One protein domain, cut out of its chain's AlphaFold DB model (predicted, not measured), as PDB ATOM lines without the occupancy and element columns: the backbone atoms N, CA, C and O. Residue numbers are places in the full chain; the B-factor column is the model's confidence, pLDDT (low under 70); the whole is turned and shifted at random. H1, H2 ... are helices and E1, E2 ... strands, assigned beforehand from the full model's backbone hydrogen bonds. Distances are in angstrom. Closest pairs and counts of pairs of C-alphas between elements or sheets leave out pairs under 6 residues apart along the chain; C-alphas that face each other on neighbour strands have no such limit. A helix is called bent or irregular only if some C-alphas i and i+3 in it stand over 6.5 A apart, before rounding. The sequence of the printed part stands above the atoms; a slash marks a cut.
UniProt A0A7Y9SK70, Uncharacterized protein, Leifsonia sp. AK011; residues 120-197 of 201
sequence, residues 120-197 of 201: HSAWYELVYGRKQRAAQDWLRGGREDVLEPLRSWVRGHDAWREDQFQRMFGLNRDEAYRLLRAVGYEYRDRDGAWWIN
ATOM      1  N   HIS A 120     -25.028 -27.021  56.958       40.94
ATOM      2  CA  HIS A 120     -25.992 -27.084  55.863       40.94
ATOM      3  C   HIS A 120     -26.656 -28.457  55.795       40.94
ATOM      4  O   HIS A 120     -27.862 -28.511  55.660       40.94
ATOM      5  N   SER A 121     -25.927 -29.564  55.958       42.38
ATOM      6  CA  SER A 121     -26.516 -30.909  55.980       42.38
ATOM      7  C   SER A 121     -27.467 -31.098  57.160       42.38
ATOM      8  O   SER A 121     -28.563 -31.596  56.961       42.38
ATOM      9  N   ALA A 122     -27.094 -30.656  58.362       44.16
ATOM     10  CA  ALA A 122     -27.925 -30.725  59.559       44.16
ATOM     11  C   ALA A 122     -29.159 -29.822  59.437       44.16
ATOM     12  O   ALA A 122     -30.256 -30.243  59.784       44.16
ATOM     13  N   TRP A 123     -29.010 -28.615  58.880       48.16
ATOM     14  CA  TRP A 123     -30.132 -27.730  58.558       48.16
ATOM     15  C   TRP A 123     -31.036 -28.344  57.483       48.16
ATOM     16  O   TRP A 123     -32.251 -28.369  57.646       48.16
ATOM     17  N   TYR A 124     -30.468 -28.913  56.417       50.28
ATOM     18  CA  TYR A 124     -31.223 -29.621  55.382       50.28
ATOM     19  C   TYR A 124     -31.943 -30.837  55.965       50.28
ATOM     20  O   TYR A 124     -33.087 -31.090  55.615       50.28
ATOM     21  N   GLU A 125     -31.329 -31.577  56.876       51.12
ATOM     22  CA  GLU A 125     -31.939 -32.738  57.516       51.12
ATOM     23  C   GLU A 125     -33.034 -32.338  58.518       51.12
ATOM     24  O   GLU A 125     -34.086 -32.976  58.572       51.12
ATOM     25  N   LEU A 126     -32.868 -31.217  59.221       50.53
ATOM     26  CA  LEU A 126     -33.911 -30.604  60.048       50.53
ATOM     27  C   LEU A 126     -35.112 -30.140  59.214       50.53
ATOM     28  O   LEU A 126     -36.256 -30.451  59.547       50.53
ATOM     29  N   VAL A 127     -34.861 -29.414  58.124       53.44
ATOM     30  CA  VAL A 127     -35.908 -28.793  57.296       53.44
ATOM     31  C   VAL A 127     -36.570 -29.811  56.358       53.44
ATOM     32  O   VAL A 127     -37.782 -29.755  56.118       53.44
ATOM     33  N   TYR A 128     -35.799 -30.758  55.827       62.12
ATOM     34  CA  TYR A 128     -36.225 -31.671  54.765       62.12
ATOM     35  C   TYR A 128     -36.217 -33.145  55.175       62.12
ATOM     36  O   TYR A 128     -36.975 -33.921  54.603       62.12
ATOM     37  N   GLY A 129     -35.467 -33.559  56.198       63.62
ATOM     38  CA  GLY A 129     -35.331 -34.974  56.571       63.62
ATOM     39  C   GLY A 129     -36.636 -35.642  57.020       63.62
ATOM     40  O   GLY A 129     -36.827 -36.838  56.799       63.62
ATOM     41  N   ARG A 130     -37.592 -34.896  57.598       67.06
ATOM     42  CA  ARG A 130     -38.954 -35.419  57.851       67.06
ATOM     43  C   ARG A 130     -39.733 -35.648  56.552       67.06
ATOM     44  O   ARG A 130     -40.369 -36.686  56.400       67.06
ATOM     45  N   LYS A 131     -39.646 -34.705  55.607       71.31
ATOM     46  CA  LYS A 131     -40.309 -34.783  54.294       71.31
ATOM     47  C   LYS A 131     -39.742 -35.935  53.461       71.31
ATOM     48  O   LYS A 131     -40.504 -36.682  52.860       71.31
ATOM     49  N   GLN A 132     -38.421 -36.105  53.487       77.94
ATOM     50  CA  GLN A 132     -37.696 -37.170  52.795       77.94
ATOM     51  C   GLN A 132     -38.067 -38.559  53.323       77.94
ATOM     52  O   GLN A 132     -38.425 -39.433  52.537       77.94
ATOM     53  N   ARG A 133     -38.059 -38.756  54.650       74.31
ATOM     54  CA  ARG A 133     -38.469 -40.032  55.261       74.31
ATOM     55  C   ARG A 133     -39.914 -40.390  54.922       74.31
ATOM     56  O   ARG A 133     -40.157 -41.481  54.428       74.31
ATOM     57  N   ALA A 134     -40.842 -39.444  55.073       72.12
ATOM     58  CA  ALA A 134     -42.241 -39.664  54.714       72.12
ATOM     59  C   ALA A 134     -42.416 -40.016  53.224       72.12
ATOM     60  O   ALA A 134     -43.160 -40.935  52.888       72.12
ATOM     61  N   ALA A 135     -41.706 -39.324  52.324       79.25
ATOM     62  CA  ALA A 135     -41.759 -39.608  50.892       79.25
ATOM     63  C   ALA A 135     -41.212 -41.006  50.557       79.25
ATOM     64  O   ALA A 135     -41.817 -41.727  49.763       79.25
ATOM     65  N   GLN A 136     -40.113 -41.423  51.193       78.81
ATOM     66  CA  GLN A 136     -39.549 -42.763  51.019       78.81
ATOM     67  C   GLN A 136     -40.449 -43.864  51.598       78.81
ATOM     68  O   GLN A 136     -40.623 -44.902  50.954       78.81
ATOM     69  N   ASP A 137     -41.051 -43.641  52.767       75.94
ATOM     70  CA  ASP A 137     -41.989 -44.581  53.392       75.94
ATOM     71  C   ASP A 137     -43.234 -44.782  52.521       75.94
ATOM     72  O   ASP A 137     -43.686 -45.914  52.325       75.94
ATOM     73  N   TRP A 138     -43.744 -43.704  51.919       81.62
ATOM     74  CA  TRP A 138     -44.830 -43.778  50.946       81.62
ATOM     75  C   TRP A 138     -44.427 -44.556  49.681       81.62
ATOM     76  O   TRP A 138     -45.150 -45.466  49.270       81.62
ATOM     77  N   LEU A 139     -43.262 -44.262  49.089       79.25
ATOM     78  CA  LEU A 139     -42.779 -44.943  47.879       79.25
ATOM     79  C   LEU A 139     -42.560 -46.447  48.084       79.25
ATOM     80  O   LEU A 139     -42.858 -47.230  47.182       79.25
ATOM     81  N   ARG A 140     -42.044 -46.849  49.253       76.19
ATOM     82  CA  ARG A 140     -41.793 -48.259  49.596       76.19
ATOM     83  C   ARG A 140     -43.059 -48.997  50.018       76.19
ATOM     84  O   ARG A 140     -43.216 -50.165  49.679       76.19
ATOM     85  N   GLY A 141     -43.927 -48.341  50.785       69.25
ATOM     86  CA  GLY A 141     -45.081 -48.975  51.420       69.25
ATOM     87  C   GLY A 141     -46.382 -48.893  50.624       69.25
ATOM     88  O   GLY A 141     -47.298 -49.654  50.915       69.25
ATOM     89  N   GLY A 142     -46.503 -47.963  49.666       63.84
ATOM     90  CA  GLY A 142     -47.768 -47.686  48.965       63.84
ATOM     91  C   GLY A 142     -48.893 -47.220  49.899       63.84
ATOM     92  O   GLY A 142     -50.066 -47.287  49.551       63.84
ATOM     93  N   ARG A 143     -48.526 -46.792  51.108       62.97
ATOM     94  CA  ARG A 143     -49.422 -46.501  52.223       62.97
ATOM     95  C   ARG A 143     -50.084 -45.138  52.053       62.97
ATOM     96  O   ARG A 143     -49.418 -44.109  52.140       62.97
ATOM     97  N   GLU A 144     -51.392 -45.127  51.811       64.88
ATOM     98  CA  GLU A 144     -52.166 -43.893  51.610       64.88
ATOM     99  C   GLU A 144     -52.248 -43.018  52.869       64.88
ATOM    100  O   GLU A 144     -52.390 -41.804  52.766       64.88
ATOM    101  N   ASP A 145     -52.071 -43.587  54.062       63.28
ATOM    102  CA  ASP A 145     -52.085 -42.836  55.322       63.28
ATOM    103  C   ASP A 145     -50.878 -41.894  55.486       63.28
ATOM    104  O   ASP A 145     -50.973 -40.875  56.169       63.28
ATOM    105  N   VAL A 146     -49.764 -42.175  54.799       59.66
ATOM    106  CA  VAL A 146     -48.579 -41.294  54.733       59.66
ATOM    107  C   VAL A 146     -48.741 -40.220  53.644       59.66
ATOM    108  O   VAL A 146     -48.052 -39.197  53.653       59.66
ATOM    109  N   LEU A 147     -49.683 -40.419  52.715       65.44
ATOM    110  CA  LEU A 147     -49.946 -39.508  51.605       65.44
ATOM    111  C   LEU A 147     -50.581 -38.196  52.082       65.44
ATOM    112  O   LEU A 147     -50.321 -37.154  51.490       65.44
ATOM    113  N   GLU A 148     -51.381 -38.212  53.148       67.25
ATOM    114  CA  GLU A 148     -52.123 -37.023  53.586       67.25
ATOM    115  C   GLU A 148     -51.230 -35.932  54.218       67.25
ATOM    116  O   GLU A 148     -51.328 -34.768  53.812       67.25
ATOM    117  N   PRO A 149     -50.259 -36.263  55.097       66.19
ATOM    118  CA  PRO A 149     -49.233 -35.306  55.524       66.19
ATOM    119  C   PRO A 149     -48.380 -34.781  54.359       66.19
ATOM    120  O   PRO A 149     -48.103 -33.584  54.276       66.19
ATOM    121  N   LEU A 150     -48.006 -35.658  53.418       70.31
ATOM    122  CA  LEU A 150     -47.262 -35.265  52.217       70.31
ATOM    123  C   LEU A 150     -48.080 -34.313  51.336       70.31
ATOM    124  O   LEU A 150     -47.544 -33.310  50.874       70.31
ATOM    125  N   ARG A 151     -49.380 -34.568  51.148       73.38
ATOM    126  CA  ARG A 151     -50.302 -33.689  50.414       73.38
ATOM    127  C   ARG A 151     -50.363 -32.306  51.036       73.38
ATOM    128  O   ARG A 151     -50.267 -31.336  50.294       73.38
ATOM    129  N   SER A 152     -50.472 -32.208  52.360       72.94
ATOM    130  CA  SER A 152     -50.456 -30.918  53.060       72.94
ATOM    131  C   SER A 152     -49.165 -30.135  52.778       72.94
ATOM    132  O   SER A 152     -49.222 -28.962  52.410       72.94
ATOM    133  N   TRP A 153     -48.001 -30.789  52.844       73.38
ATOM    134  CA  TRP A 153     -46.716 -30.132  52.572       73.38
ATOM    135  C   TRP A 153     -46.510 -29.757  51.105       73.38
ATOM    136  O   TRP A 153     -45.919 -28.716  50.817       73.38
ATOM    137  N   VAL A 154     -46.981 -30.591  50.179       78.81
ATOM    138  CA  VAL A 154     -46.870 -30.338  48.740       78.81
ATOM    139  C   VAL A 154     -47.841 -29.232  48.309       78.81
ATOM    140  O   VAL A 154     -47.415 -28.325  47.601       78.81
ATOM    141  N   ARG A 155     -49.097 -29.247  48.782       75.12
ATOM    142  CA  ARG A 155     -50.141 -28.258  48.438       75.12
ATOM    143  C   ARG A 155     -49.927 -26.871  49.033       75.12
ATOM    144  O   ARG A 155     -50.557 -25.928  48.578       75.12
ATOM    145  N   GLY A 156     -49.025 -26.720  50.002       69.25
ATOM    146  CA  GLY A 156     -48.669 -25.409  50.553       69.25
ATOM    147  C   GLY A 156     -47.952 -24.465  49.572       69.25
ATOM    148  O   GLY A 156     -47.552 -23.384  49.985       69.25
ATOM    149  N   HIS A 157     -47.734 -24.875  48.317       70.94
ATOM    150  CA  HIS A 157     -47.061 -24.082  47.285       70.94
ATOM    151  C   HIS A 157     -47.854 -24.127  45.973       70.94
ATOM    152  O   HIS A 157     -48.142 -25.209  45.466       70.94
ATOM    153  N   ASP A 158     -48.135 -22.976  45.367       74.06
ATOM    154  CA  ASP A 158     -48.907 -22.906  44.112       74.06
ATOM    155  C   ASP A 158     -48.196 -23.590  42.932       74.06
ATOM    156  O   ASP A 158     -48.833 -24.178  42.051       74.06
ATOM    157  N   ALA A 159     -46.862 -23.538  42.938       80.50
ATOM    158  CA  ALA A 159     -46.014 -24.124  41.915       80.50
ATOM    159  C   ALA A 159     -44.752 -24.756  42.504       80.50
ATOM    160  O   ALA A 159     -44.161 -24.246  43.457       80.50
ATOM    161  N   TRP A 160     -44.293 -25.825  41.858       82.50
ATOM    162  CA  TRP A 160     -43.037 -26.500  42.161       82.50
ATOM    163  C   TRP A 160     -42.121 -26.509  40.947       82.50
ATOM    164  O   TRP A 160     -42.472 -27.036  39.888       82.50
ATOM    165  N   ARG A 161     -40.901 -25.994  41.117       82.62
ATOM    166  CA  ARG A 161     -39.813 -26.299  40.185       82.62
ATOM    167  C   ARG A 161     -39.323 -27.717  40.428       82.62
ATOM    168  O   ARG A 161     -39.206 -28.153  41.575       82.62
ATOM    169  N   GLU A 162     -39.034 -28.426  39.343       78.75
ATOM    170  CA  GLU A 162     -38.653 -29.837  39.388       78.75
ATOM    171  C   GLU A 162     -37.436 -30.082  40.302       78.75
ATOM    172  O   GLU A 162     -37.471 -30.926  41.198       78.75
ATOM    173  N   ASP A 163     -36.371 -29.310  40.105       78.62
ATOM    174  CA  ASP A 163     -35.104 -29.424  40.828       78.62
ATOM    175  C   ASP A 163     -35.226 -29.041  42.312       78.62
ATOM    176  O   ASP A 163     -34.527 -29.583  43.170       78.62
ATOM    177  N   GLN A 164     -36.117 -28.102  42.630       79.12
ATOM    178  CA  GLN A 164     -36.434 -27.723  44.002       79.12
ATOM    179  C   GLN A 164     -37.191 -28.850  44.710       79.12
ATOM    180  O   GLN A 164     -36.846 -29.206  45.837       79.12
ATOM    181  N   PHE A 165     -38.185 -29.442  44.044       83.44
ATOM    182  CA  PHE A 165     -38.998 -30.517  44.605       83.44
ATOM    183  C   PHE A 165     -38.172 -31.778  44.880       83.44
ATOM    184  O   PHE A 165     -38.231 -32.326  45.983       83.44
ATOM    185  N   GLN A 166     -37.348 -32.199  43.912       82.56
ATOM    186  CA  GLN A 166     -36.445 -33.347  44.059       82.56
ATOM    187  C   GLN A 166     -35.507 -33.180  45.256       82.56
ATOM    188  O   GLN A 166     -35.369 -34.096  46.064       82.56
ATOM    189  N   ARG A 167     -34.914 -31.990  45.428       75.75
ATOM    190  CA  ARG A 167     -34.049 -31.692  46.580       75.75
ATOM    191  C   ARG A 167     -34.815 -31.694  47.900       75.75
ATOM    192  O   ARG A 167     -34.341 -32.267  48.878       75.75
ATOM    193  N   MET A 168     -36.005 -31.094  47.926       76.75
ATOM    194  CA  MET A 168     -36.811 -30.971  49.140       76.75
ATOM    195  C   MET A 168     -37.299 -32.325  49.674       76.75
ATOM    196  O   MET A 168     -37.326 -32.534  50.885       76.75
ATOM    197  N   PHE A 169     -37.682 -33.242  48.786       82.00
ATOM    198  CA  PHE A 169     -38.184 -34.567  49.162       82.00
ATOM    199  C   PHE A 169     -37.155 -35.685  48.991       82.00
ATOM    200  O   PHE A 169     -37.449 -36.825  49.342       82.00
ATOM    201  N   GLY A 170     -35.936 -35.376  48.535       81.69
ATOM    202  CA  GLY A 170     -34.866 -36.364  48.372       81.69
ATOM    203  C   GLY A 170     -35.248 -37.466  47.384       81.69
ATOM    204  O   GLY A 170     -34.960 -38.634  47.630       81.69
ATOM    205  N   LEU A 171     -35.947 -37.084  46.313       84.12
ATOM    206  CA  LEU A 171     -36.517 -37.984  45.314       84.12
ATOM    207  C   LEU A 171     -35.776 -37.851  43.990       84.12
ATOM    208  O   LEU A 171     -35.362 -36.753  43.612       84.12
ATOM    209  N   ASN A 172     -35.676 -38.951  43.246       85.75
ATOM    210  CA  ASN A 172     -35.300 -38.862  41.838       85.75
ATOM    211  C   ASN A 172     -36.463 -38.302  40.989       85.75
ATOM    212  O   ASN A 172     -37.583 -38.119  41.471       85.75
ATOM    213  N   ARG A 173     -36.197 -38.015  39.709       85.31
ATOM    214  CA  ARG A 173     -37.182 -37.432  38.780       85.31
ATOM    215  C   ARG A 173     -38.493 -38.220  38.722       85.31
ATOM    216  O   ARG A 173     -39.562 -37.627  38.858       85.31
ATOM    217  N   ASP A 174     -38.425 -39.534  38.548       86.69
ATOM    218  CA  ASP A 174     -39.616 -40.366  38.356       86.69
ATOM    219  C   ASP A 174     -40.447 -40.468  39.645       86.69
ATOM    220  O   ASP A 174     -41.678 -40.391  39.618       86.69
ATOM    221  N   GLU A 175     -39.781 -40.578  40.795       87.38
ATOM    222  CA  GLU A 175     -40.402 -40.566  42.122       87.38
ATOM    223  C   GLU A 175     -41.085 -39.230  42.428       87.38
ATOM    224  O   GLU A 175     -42.233 -39.205  42.882       87.38
ATOM    225  N   ALA A 176     -40.409 -38.119  42.125       86.19
ATOM    226  CA  ALA A 176     -40.958 -36.778  42.269       86.19
ATOM    227  C   ALA A 176     -42.233 -36.607  41.433       86.19
ATOM    228  O   ALA A 176     -43.242 -36.110  41.932       86.19
ATOM    229  N   TYR A 177     -42.219 -37.076  40.183       88.00
ATOM    230  CA  TYR A 177     -43.364 -36.989  39.275       88.00
ATOM    231  C   TYR A 177     -44.545 -37.823  39.772       88.00
ATOM    232  O   TYR A 177     -45.692 -37.378  39.700       88.00
ATOM    233  N   ARG A 178     -44.279 -39.020  40.306       86.12
ATOM    234  CA  ARG A 178     -45.316 -39.861  40.916       86.12
ATOM    235  C   ARG A 178     -45.969 -39.171  42.109       86.12
ATOM    236  O   ARG A 178     -47.196 -39.179  42.188       86.12
ATOM    237  N   LEU A 179     -45.181 -38.565  43.001       84.81
ATOM    238  CA  LEU A 179     -45.713 -37.856  44.167       84.81
ATOM    239  C   LEU A 179     -46.526 -36.622  43.753       84.81
ATOM    240  O   LEU A 179     -47.659 -36.462  44.197       84.81
ATOM    241  N   LEU A 180     -45.996 -35.792  42.851       86.00
ATOM    242  CA  LEU A 180     -46.682 -34.592  42.357       86.00
ATOM    243  C   LEU A 180     -48.034 -34.931  41.710       86.00
ATOM    244  O   LEU A 180     -49.046 -34.311  42.039       86.00
ATOM    245  N   ARG A 181     -48.093 -35.979  40.878       85.19
ATOM    246  CA  ARG A 181     -49.358 -36.459  40.295       85.19
ATOM    247  C   ARG A 181     -50.325 -37.010  41.342       85.19
ATOM    248  O   ARG A 181     -51.508 -36.703  41.277       85.19
ATOM    249  N   ALA A 182     -49.840 -37.777  42.322       80.94
ATOM    250  CA  ALA A 182     -50.677 -38.332  43.393       80.94
ATOM    251  C   ALA A 182     -51.325 -37.250  44.285       80.94
ATOM    252  O   ALA A 182     -52.355 -37.490  44.924       80.94
ATOM    253  N   VAL A 183     -50.731 -36.053  44.325       78.38
ATOM    254  CA  VAL A 183     -51.237 -34.883  45.062       78.38
ATOM    255  C   VAL A 183     -52.170 -34.002  44.207       78.38
ATOM    256  O   VAL A 183     -52.944 -33.215  44.765       78.38
ATOM    257  N   GLY A 184     -52.156 -34.169  42.878       78.62
ATOM    258  CA  GLY A 184     -53.004 -33.439  41.928       78.62
ATOM    259  C   GLY A 184     -52.301 -32.313  41.158       78.62
ATOM    260  O   GLY A 184     -52.971 -31.407  40.664       78.62
ATOM    261  N   TYR A 185     -50.967 -32.335  41.069       84.38
ATOM    262  CA  TYR A 185     -50.212 -31.389  40.246       84.38
ATOM    263  C   TYR A 185     -50.095 -31.876  38.801       84.38
ATOM    264  O   TYR A 185     -49.902 -33.066  38.535       84.38
ATOM    265  N   GLU A 186     -50.111 -30.927  37.871       83.62
ATOM    266  CA  GLU A 186     -49.851 -31.146  36.453       83.62
ATOM    267  C   GLU A 186     -48.579 -30.429  36.009       83.62
ATOM    268  O   GLU A 186     -48.283 -29.309  36.438       83.62
ATOM    269  N   TYR A 187     -47.820 -31.075  35.127       81.75
ATOM    270  CA  TYR A 187     -46.608 -30.494  34.562       81.75
ATOM    271  C   TYR A 187     -46.949 -29.556  33.406       81.75
ATOM    272  O   TYR A 187     -47.688 -29.936  32.496       81.75
ATOM    273  N   ARG A 188     -46.395 -28.339  33.421       78.19
ATOM    274  CA  ARG A 188     -46.540 -27.363  32.334       78.19
ATOM    275  C   ARG A 188     -45.184 -27.082  31.694       78.19
ATOM    276  O   ARG A 188     -44.361 -26.363  32.261       78.19
ATOM    277  N   ASP A 189     -45.000 -27.583  30.470       74.38
ATOM    278  CA  ASP A 189     -43.751 -27.465  29.697       74.38
ATOM    279  C   ASP A 189     -43.285 -26.015  29.497       74.38
ATOM    280  O   ASP A 189     -42.087 -25.755  29.438       74.38
ATOM    281  N   ARG A 190     -44.224 -25.059  29.421       74.12
ATOM    282  CA  ARG A 190     -43.936 -23.637  29.171       74.12
ATOM    283  C   ARG A 190     -42.988 -23.027  30.207       74.12
ATOM    284  O   ARG A 190     -42.129 -22.231  29.835       74.12
ATOM    285  N   ASP A 191     -43.152 -23.410  31.471       72.69
ATOM    286  CA  ASP A 191     -42.459 -22.787  32.605       72.69
ATOM    287  C   ASP A 191     -41.512 -23.766  33.323       72.69
ATOM    288  O   ASP A 191     -40.873 -23.398  34.308       72.69
ATOM    289  N   GLY A 192     -41.425 -25.019  32.851       76.56
ATOM    290  CA  GLY A 192     -40.616 -26.069  33.479       76.56
ATOM    291  C   GLY A 192     -41.028 -26.361  34.927       76.56
ATOM    292  O   GLY A 192     -40.176 -26.621  35.778       76.56
ATOM    293  N   ALA A 193     -42.326 -26.252  35.227       80.06
ATOM    294  CA  ALA A 193     -42.853 -26.297  36.586       80.06
ATOM    295  C   ALA A 193     -44.147 -27.114  36.684       80.06
ATOM    296  O   ALA A 193     -44.909 -27.261  35.725       80.06
ATOM    297  N   TRP A 194     -44.390 -27.629  37.885       85.19
ATOM    298  CA  TRP A 194     -45.604 -28.332  38.267       85.19
ATOM    299  C   TRP A 194     -46.554 -27.370  38.958       85.19
ATOM    300  O   TRP A 194     -46.152 -26.678  39.890       85.19
ATOM    301  N   TRP A 195     -47.810 -27.366  38.540       80.44
ATOM    302  CA  TRP A 195     -48.841 -26.483  39.074       80.44
ATOM    303  C   TRP A 195     -49.979 -27.300  39.653       80.44
ATOM    304  O   TRP A 195     -50.345 -28.331  39.086       80.44
ATOM    305  N   ILE A 196     -50.552 -26.833  40.759       74.00
ATOM    306  CA  ILE A 196     -51.790 -27.420  41.254       74.00
ATOM    307  C   ILE A 196     -52.889 -27.123  40.231       74.00
ATOM    308  O   ILE A 196     -53.002 -25.997  39.734       74.00
ATOM    309  N   ASN A 197     -53.685 -28.127  39.869       64.31
ATOM    310  CA  ASN A 197     -54.888 -27.863  39.096       64.31
ATOM    311  C   ASN A 197     -55.856 -27.092  39.995       64.31
ATOM    312  O   ASN A 197     -56.609 -27.675  40.768       64.31
TER     313      ASN A 197
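This is residues 120 to 197 of the 201 residues of an uncharacterized protein of Leifsonia sp. AK011 (UniProt A0A7Y9SK70). Two helices, H3 and H4, cross in the middle, between a helical hairpin of H1b and H2 on one side and a small sheet of three strands on the other. H4 covers E3 and E2 of that sheet, while the first arm of the bent helix H1, H1a, is the element farthest from the mean of the C-alphas, and residues 140 to 145, around the turn of the helical hairpin, stick out. The printed part has 78 residues, with four named helices and three named strands in the order H1 H2 E1 H3 H4 E2 E3; the sheet runs E1 E3 E2, antiparallel, and the class is mostly helix. The whole is compact, with a radius of gyration of the C-alphas of 12.0 A and spans of 34 by 31 by 21 A.

Start at H1, residues 120 to 141, assigned by its hydrogen bonds as one helix but bent: C-alphas 127 and 130 are 7.3 A apart. Its arms, H1a, residues 120 to 127, and H1b, residues 130 to 141, stand at a steep tilt of 69.6 degrees, only just short of about perpendicular. H1b and H2, residues 144 to 155, form a hairpin and touch, closest at the C-alphas of Trp 138 and Val 146, 5.9 A. H2 only grazes the sheet, with residues 154 to 155. Next come E1, residues 159 to 161, and H3, residues 162 to 169; residues 131 to 135 of H1b touch H3, closest at the C-alphas of Gln 132 and Phe 169, 4.5 A, about perpendicular at 89 degrees. H3 touches H4, residues 173 to 183, closest at the C-alphas of Gln 166 and Ala 176, 5.9 A, about perpendicular at 79 degrees. Residues 151 to 155 of H2 touch H4, closest at the C-alphas of Arg 151 and Val 183, 5.6 A. E2, residues 185 to 188, and E3, residues 193 to 196, form a hairpin; look for N 186 and O 195, 2.9 A apart. E3 is also antiparallel to E1, with N 160 and O 194 2.8 A apart. H4 has a height over the sheet of 9.4 A and runs along the strands, at 14 degrees to E2 on the local plane. There are two layers, H3 and H4 on one face of the sheet, and E1, H3 H4, E2 form a split strand-helix-strand unit, two strands running the same way with E3 between them, its crossover right-handed. Every O i to N i+4 pair is within hydrogen-bond range in H1a, H1b, H3 and H4; in H2 it is 5 of 8.

Find C-alpha 120 at (-25.992, -27.084, 55.863), where H1a begins its 10.2 A. H1b covers 16.2 A, and H2 16.1 A from C-alpha 144 at (-52.166, -43.893, 51.610). E1 measures 6.8 A, H3 10.9 A, H4 15.6 A and E2 9.6 A. E3, 10.1 A long, ends at C-alpha 196, (-51.790, -27.420, 41.254).

The C-alphas of Ala 122 and Arg 190 are the two farthest apart, 35.1 A. The printed part has no cut, and its links between elements are tight. Confidence is low, under 70, at residues 120 to 130, 141 to 149, 156 and 197; the mean pLDDT of the printed part is 73.6.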